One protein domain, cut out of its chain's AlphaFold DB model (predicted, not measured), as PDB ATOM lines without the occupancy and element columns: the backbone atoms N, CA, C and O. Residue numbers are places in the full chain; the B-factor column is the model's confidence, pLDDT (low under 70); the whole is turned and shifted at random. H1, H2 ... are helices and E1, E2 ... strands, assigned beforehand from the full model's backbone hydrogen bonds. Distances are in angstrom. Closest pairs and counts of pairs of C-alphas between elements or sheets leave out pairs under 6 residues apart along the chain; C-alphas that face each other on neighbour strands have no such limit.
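This is residues 6 to 59 of the 60 residues of the protein "5'-nucleotidase" of Parcubacteria group bacterium GW2011_GWA2_38_13 (UniProt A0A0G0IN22). Look for a small ribbon of two parallel strands, E1 and E2, with H2 packed on it; residues 12 to 18 stick out, and so do 51 to 59, of which 51 to 58 belong to H3. The 54 printed residues include three helices and two strands, in the order H1 E1 H2 E2 H3, class mixed. The outline is flat, 35 by 30 by 14 A, and only just loose, close to compact, with a radius of gyration of the C-alphas of 12.5 A.

Start at E1, residues 22 to 25, parallel to E2, residues 39 to 42, at 27 degrees; N 23 and O 39 are 2.9 A apart, within hydrogen-bond range. With H2, residues 30 to 36, they form a strand-helix-strand unit, two parallel neighbours with a helix between, its crossover right-handed. The closest C-alphas of H2 and E2 are those of Lys 34 and Val 40, 6.3 A. H1, residues 6 to 11, is only just apart from H2, closest 8.2 A; H3, residues 48 to 58, is apart from H2. Every O i to N i+4 pair is within range in H2 and H3; in H1 0 of 2 are, but 3 of 3 O i to N i+3 pairs.

Find C-alpha 22 at (372.065, 633.737, 471.463), where E1 begins. H3 runs 15.2 A to C-alpha 58 at (360.287, 626.200, 482.004).

The printed part has no cut and no long link; no printed residue is under 70 in pLDDT.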
ATOM      1  N   GLU A   6     380.715 641.574 471.442       92.44
ATOM      2  CA  GLU A   6     381.014 642.277 472.681       92.44
ATOM      3  C   GLU A   6     379.929 642.064 473.746       92.44
ATOM      4  O   GLU A   6     380.251 642.047 474.935       92.44
ATOM      5  N   ASP A   7     378.683 641.797 473.346       90.88
ATOM      6  CA  ASP A   7     377.572 641.494 474.255       90.88
ATOM      7  C   ASP A   7     377.803 640.230 475.091       90.88
ATOM      8  O   ASP A   7     377.259 640.107 476.191       90.88
ATOM      9  N   LEU A   8     378.661 639.303 474.646       90.38
ATOM     10  CA  LEU A   8     379.065 638.153 475.462       90.38
ATOM     11  C   LEU A   8     379.731 638.598 476.769       90.38
ATOM     12  O   LEU A   8     379.607 637.923 477.795       90.38
ATOM     13  N   ARG A   9     380.377 639.771 476.772       91.31
ATOM     14  CA  ARG A   9     381.005 640.337 477.970       91.31
ATOM     15  C   ARG A   9     379.994 640.723 479.045       91.31
ATOM     16  O   ARG A   9     380.385 640.789 480.204       91.31
ATOM     17  N   MET A  10     378.708 640.883 478.716       90.44
ATOM     18  CA  MET A  10     377.653 641.102 479.718       90.44
ATOM     19  C   MET A  10     377.505 639.931 480.698       90.44
ATOM     20  O   MET A  10     376.979 640.104 481.792       90.44
ATOM     21  N   THR A  11     377.969 638.739 480.316       90.56
ATOM     22  CA  THR A  11     377.932 637.541 481.166       90.56
ATOM     23  C   THR A  11     379.188 637.387 482.036       90.56
ATOM     24  O   THR A  11     379.224 636.542 482.931       90.56
ATOM     25  N   GLN A  12     380.230 638.199 481.812       88.81
ATOM     26  CA  GLN A  12     381.478 638.115 482.572       88.81
ATOM     27  C   GLN A  12     381.262 638.497 484.042       88.81
ATOM     28  O   GLN A  12     380.567 639.456 484.360       88.81
ATOM     29  N   GLY A  13     381.906 637.754 484.944       90.62
ATOM     30  CA  GLY A  13     381.841 638.000 486.389       90.62
ATOM     31  C   GLY A  13     380.686 637.302 487.114       90.62
ATOM     32  O   GLY A  13     380.620 637.382 488.338       90.62
ATOM     33  N   PHE A  14     379.827 636.568 486.402       91.06
ATOM     34  CA  PHE A  14     378.729 635.808 486.996       91.06
ATOM     35  C   PHE A  14     378.970 634.290 486.908       91.06
ATOM     36  O   PHE A  14     379.274 633.775 485.829       91.06
ATOM     37  N   PRO A  15     378.820 633.540 488.015       90.69
ATOM     38  CA  PRO A  15     378.987 632.091 488.011       90.69
ATOM     39  C   PRO A  15     377.686 631.395 487.583       90.69
ATOM     40  O   PRO A  15     376.884 630.965 488.414       90.69
ATOM     41  N   TYR A  16     377.455 631.278 486.276       91.50
ATOM     42  CA  TYR A  16     376.314 630.524 485.751       91.50
ATOM     43  C   TYR A  16     376.573 629.014 485.817       91.50
ATOM     44  O   TYR A  16     377.611 628.535 485.370       91.50
ATOM     45  N   LYS A  17     375.601 628.243 486.325       93.88
ATOM     46  CA  LYS A  17     375.647 626.768 486.285       93.88
ATOM     47  C   LYS A  17     375.503 626.234 484.856       93.88
ATOM     48  O   LYS A  17     376.178 625.285 484.490       93.88
ATOM     49  N   ASN A  18     374.607 626.843 484.085       92.06
ATOM     50  CA  ASN A  18     374.400 626.597 482.662       92.06
ATOM     51  C   ASN A  18     374.242 627.961 481.984       92.06
ATOM     52  O   ASN A  18     373.541 628.822 482.519       92.06
ATOM     53  N   LEU A  19     374.872 628.149 480.828       93.75
ATOM     54  CA  LEU A  19     374.786 629.371 480.033       93.75
ATOM     55  C   LEU A  19     374.467 628.981 478.591       93.75
ATOM     56  O   LEU A  19     375.141 628.124 478.031       93.75
ATOM     57  N   LEU A  20     373.436 629.604 478.024       94.06
ATOM     58  CA  LEU A  20     373.105 629.520 476.607       94.06
ATOM     59  C   LEU A  20     373.155 630.933 476.029       94.06
ATOM     60  O   LEU A  20     372.475 631.842 476.514       94.06
ATOM     61  N   THR A  21     373.966 631.120 474.999       95.19
ATOM     62  CA  THR A  21     374.193 632.405 474.344       95.19
ATOM     63  C   THR A  21     373.502 632.438 472.986       95.19
ATOM     64  O   THR A  21     373.562 631.493 472.203       95.19
ATOM     65  N   ILE A  22     372.807 633.542 472.712       95.19
ATOM     66  CA  ILE A  22     372.065 633.737 471.463       95.19
ATOM     67  C   ILE A  22     372.492 635.067 470.856       95.19
ATOM     68  O   ILE A  22     372.364 636.101 471.525       95.19
ATOM     69  N   GLY A  23     373.006 635.003 469.631       94.12
ATOM     70  CA  GLY A  23     373.449 636.144 468.839       94.12
ATOM     71  C   GLY A  23     372.489 636.431 467.687       94.12
ATOM     72  O   GLY A  23     372.182 635.527 466.910       94.12
ATOM     73  N   PHE A  24     372.042 637.678 467.563       93.06
ATOM     74  CA  PHE A  24     371.306 638.175 466.399       93.06
ATOM     75  C   PHE A  24     372.292 638.876 465.467       93.06
ATOM     76  O   PHE A  24     372.998 639.787 465.886       93.06
ATOM     77  N   MET A  25     372.402 638.402 464.234       90.94
ATOM     78  CA  MET A  25     373.530 638.701 463.355       90.94
ATOM     79  C   MET A  25     373.066 639.298 462.030       90.94
ATOM     80  O   MET A  25     372.169 638.752 461.382       90.94
ATOM     81  N   ASP A  26     373.723 640.387 461.621       81.38
ATOM     82  CA  ASP A  26     373.705 640.879 460.241       81.38
ATOM     83  C   ASP A  26     374.718 640.083 459.397       81.38
ATOM     84  O   ASP A  26     375.797 639.704 459.850       81.38
ATOM     85  N   THR A  27     374.360 639.850 458.139       74.62
ATOM     86  CA  THR A  27     374.953 638.963 457.122       74.62
ATOM     87  C   THR A  27     376.478 638.987 456.954       74.62
ATOM     88  O   THR A  27     377.031 638.072 456.340       74.62
ATOM     89  N   LYS A  28     377.176 639.998 457.472       79.25
ATOM     90  CA  LYS A  28     378.605 640.230 457.226       79.25
ATOM     91  C   LYS A  28     379.534 639.356 458.074       79.25
ATOM     92  O   LYS A  28     380.635 639.072 457.615       79.25
ATOM     93  N   ASP A  29     379.072 638.849 459.222       84.56
ATOM     94  CA  ASP A  29     379.946 638.220 460.231       84.56
ATOM     95  C   ASP A  29     379.513 636.802 460.666       84.56
ATOM     96  O   ASP A  29     379.886 636.318 461.739       84.56
ATOM     97  N   LEU A  30     378.762 636.086 459.818       87.31
ATOM     98  CA  LEU A  30     378.179 634.763 460.114       87.31
ATOM     99  C   LEU A  30     379.161 633.775 460.768       87.31
ATOM    100  O   LEU A  30     378.833 633.128 461.763       87.31
ATOM    101  N   GLU A  31     380.369 633.647 460.218       90.62
ATOM    102  CA  GLU A  31     381.366 632.689 460.707       90.62
ATOM    103  C   GLU A  31     381.944 633.079 462.070       90.62
ATOM    104  O   GLU A  31     382.306 632.209 462.863       90.62
ATOM    105  N   GLN A  32     382.010 634.376 462.371       90.69
ATOM    106  CA  GLN A  32     382.456 634.848 463.676       90.69
ATOM    107  C   GLN A  32     381.369 634.622 464.734       90.69
ATOM    108  O   GLN A  32     381.673 634.161 465.836       90.69
ATOM    109  N   TYR A  33     380.100 634.847 464.386       93.94
ATOM    110  CA  TYR A  33     378.972 634.598 465.287       93.94
ATOM    111  C   TYR A  33     378.796 633.113 465.583       93.94
ATOM    112  O   TYR A  33     378.666 632.750 466.749       93.94
ATOM    113  N   LYS A  34     378.888 632.238 464.572       91.31
ATOM    114  CA  LYS A  34     378.812 630.776 464.763       91.31
ATOM    115  C   LYS A  34     379.887 630.227 465.703       91.31
ATOM    116  O   LYS A  34     379.675 629.195 466.324       91.31
ATOM    117  N   LYS A  35     381.052 630.879 465.773       94.56
ATOM    118  CA  LYS A  35     382.140 630.503 466.690       94.56
ATOM    119  C   LYS A  35     381.955 631.051 468.104       94.56
ATOM    120  O   LYS A  35     382.585 630.536 469.021       94.56
ATOM    121  N   SER A  36     381.163 632.110 468.258       94.31
ATOM    122  CA  SER A  36     381.077 632.884 469.502       94.31
ATOM    123  C   SER A  36     379.784 632.631 470.282       94.31
ATOM    124  O   SER A  36     379.795 632.742 471.503       94.31
ATOM    125  N   PHE A  37     378.687 632.292 469.599       95.00
ATOM    126  CA  PHE A  37     377.372 632.044 470.190       95.00
ATOM    127  C   PHE A  37     376.928 630.592 469.997       95.00
ATOM    128  O   PHE A  37     377.223 629.982 468.972       95.00
ATOM    129  N   ASP A  38     376.145 630.071 470.943       94.94
ATOM    130  CA  ASP A  38     375.560 628.725 470.845       94.94
ATOM    131  C   ASP A  38     374.443 628.665 469.793       94.94
ATOM    132  O   ASP A  38     374.284 627.675 469.079       94.94
ATOM    133  N   ILE A  39     373.659 629.742 469.695       94.00
ATOM    134  CA  ILE A  39     372.596 629.909 468.705       94.00
ATOM    135  C   ILE A  39     372.813 631.236 467.982       94.00
ATOM    136  O   ILE A  39     372.974 632.280 468.611       94.00
ATOM    137  N   VAL A  40     372.761 631.201 466.651       93.31
ATOM    138  CA  VAL A  40     372.839 632.392 465.801       93.31
ATOM    139  C   VAL A  40     371.557 632.507 464.996       93.31
ATOM    140  O   VAL A  40     371.162 631.557 464.319       93.31
ATOM    141  N   LEU A  41     370.923 633.672 465.062       92.88
ATOM    142  CA  LEU A  41     369.736 634.006 464.287       92.88
ATOM    143  C   LEU A  41     370.030 635.220 463.397       92.88
ATOM    144  O   LEU A  41     370.746 636.120 463.834       92.88
ATOM    145  N   PRO A  42     369.488 635.279 462.170       91.62
ATOM    146  CA  PRO A  42     369.415 636.529 461.416       91.62
ATOM    147  C   PRO A  42     368.782 637.650 462.252       91.62
ATOM    148  O   PRO A  42     367.852 637.381 463.016       91.62
ATOM    149  N   GLU A  43     369.264 638.885 462.116       87.44
ATOM    150  CA  GLU A  43     368.803 640.033 462.914       87.44
ATOM    151  C   GLU A  43     367.288 640.301 462.809       87.44
ATOM    152  O   GLU A  43     366.660 640.717 463.778       87.44
ATOM    153  N   ASP A  44     366.674 639.985 461.668       87.00
ATOM    154  CA  ASP A  44     365.237 640.121 461.408       87.00
ATOM    155  C   ASP A  44     364.399 638.907 461.859       87.00
ATOM    156  O   ASP A  44     363.187 638.844 461.627       87.00
ATOM    157  N   SER A  45     365.020 637.933 462.529       88.94
ATOM    158  CA  SER A  45     364.325 636.742 463.012       88.94
ATOM    159  C   SER A  45     363.331 637.073 464.116       88.94
ATOM    160  O   SER A  45     363.617 637.796 465.069       88.94
ATOM    161  N   ASN A  46     362.160 636.444 464.053       90.44
ATOM    162  CA  ASN A  46     361.218 636.483 465.163       90.44
ATOM    163  C   ASN A  46     361.658 635.557 466.318       90.44
ATOM    164  O   ASN A  46     362.401 634.592 466.143       90.44
ATOM    165  N   PHE A  47     361.117 635.809 467.509       92.56
ATOM    166  CA  PHE A  47     361.458 635.073 468.729       92.56
ATOM    167  C   PHE A  47     360.718 633.736 468.887       92.56
ATOM    168  O   PHE A  47     360.834 633.104 469.934       92.56
ATOM    169  N   SER A  48     359.959 633.261 467.892       92.50
ATOM    170  CA  SER A  48     359.102 632.076 468.069       92.50
ATOM    171  C   SER A  48     359.886 630.809 468.432       92.50
ATOM    172  O   SER A  48     359.445 630.033 469.280       92.50
ATOM    173  N   HIS A  49     361.073 630.615 467.848       89.44
ATOM    174  CA  HIS A  49     361.953 629.489 468.169       89.44
ATOM    175  C   HIS A  49     362.538 629.591 469.581       89.44
ATOM    176  O   HIS A  49     362.612 628.586 470.286       89.44
ATOM    177  N   ILE A  50     362.900 630.803 470.009       92.56
ATOM    178  CA  ILE A  50     363.406 631.062 471.359       92.56
ATOM    179  C   ILE A  50     362.296 630.845 472.388       92.56
ATOM    180  O   ILE A  50     362.526 630.182 473.392       92.56
ATOM    181  N   ASN A  51     361.086 631.335 472.122       93.75
ATOM    182  CA  ASN A  51     359.948 631.170 473.022       93.75
ATOM    183  C   ASN A  51     359.615 629.691 473.223       93.75
ATOM    184  O   ASN A  51     359.520 629.253 474.361       93.75
ATOM    185  N   LYS A  52     359.563 628.896 472.146       93.12
ATOM    186  CA  LYS A  52     359.374 627.438 472.246       93.12
ATOM    187  C   LYS A  52     360.486 626.749 473.036       93.12
ATOM    188  O   LYS A  52     360.223 625.824 473.798       93.12
ATOM    189  N   LEU A  53     361.738 627.178 472.860       92.31
ATOM    190  CA  LEU A  53     362.861 626.653 473.638       92.31
ATOM    191  C   LEU A  53     362.694 626.967 475.130       92.31
ATOM    192  O   LEU A  53     362.865 626.080 475.962       92.31
ATOM    193  N   ILE A  54     362.339 628.208 475.462       93.06
ATOM    194  CA  ILE A  54     362.095 628.644 476.840       93.06
ATOM    195  C   ILE A  54     360.905 627.890 477.442       93.06
ATOM    196  O   ILE A  54     361.007 627.425 478.572       93.06
ATOM    197  N   GLU A  55     359.813 627.716 476.697       95.38
ATOM    198  CA  GLU A  55     358.646 626.932 477.120       95.38
ATOM    199  C   GLU A  55     359.049 625.505 477.503       95.38
ATOM    200  O   GLU A  55     358.726 625.074 478.605       95.38
ATOM    201  N   ASN A  56     359.835 624.819 476.666       92.19
ATOM    202  CA  ASN A  56     360.333 623.471 476.960       92.19
ATOM    203  C   ASN A  56     361.262 623.413 478.187       92.19
ATOM    204  O   ASN A  56     361.349 622.379 478.842       92.19
ATOM    205  N   ILE A  57     361.991 624.493 478.489       91.69
ATOM    206  CA  ILE A  57     362.874 624.567 479.665       91.69
ATOM    207  C   ILE A  57     362.069 624.851 480.942       91.69
ATOM    208  O   ILE A  57     362.393 624.322 482.004       91.69
ATOM    209  N   LEU A  58     361.060 625.721 480.855       90.25
ATOM    210  CA  LEU A  58     360.287 626.200 482.004       90.25
ATOM    211  C   LEU A  58     359.054 625.345 482.321       90.25
ATOM    212  O   LEU A  58     358.557 625.419 483.442       90.25
ATOM    213  N   SER A  59     358.566 624.561 481.361       80.56
ATOM    214  CA  SER A  59     357.380 623.706 481.495       80.56
ATOM    215  C   SER A  59     357.776 622.229 481.359       80.56
ATOM    216  O   SER A  59     357.597 621.663 480.279       80.56
TER     217      SER A  59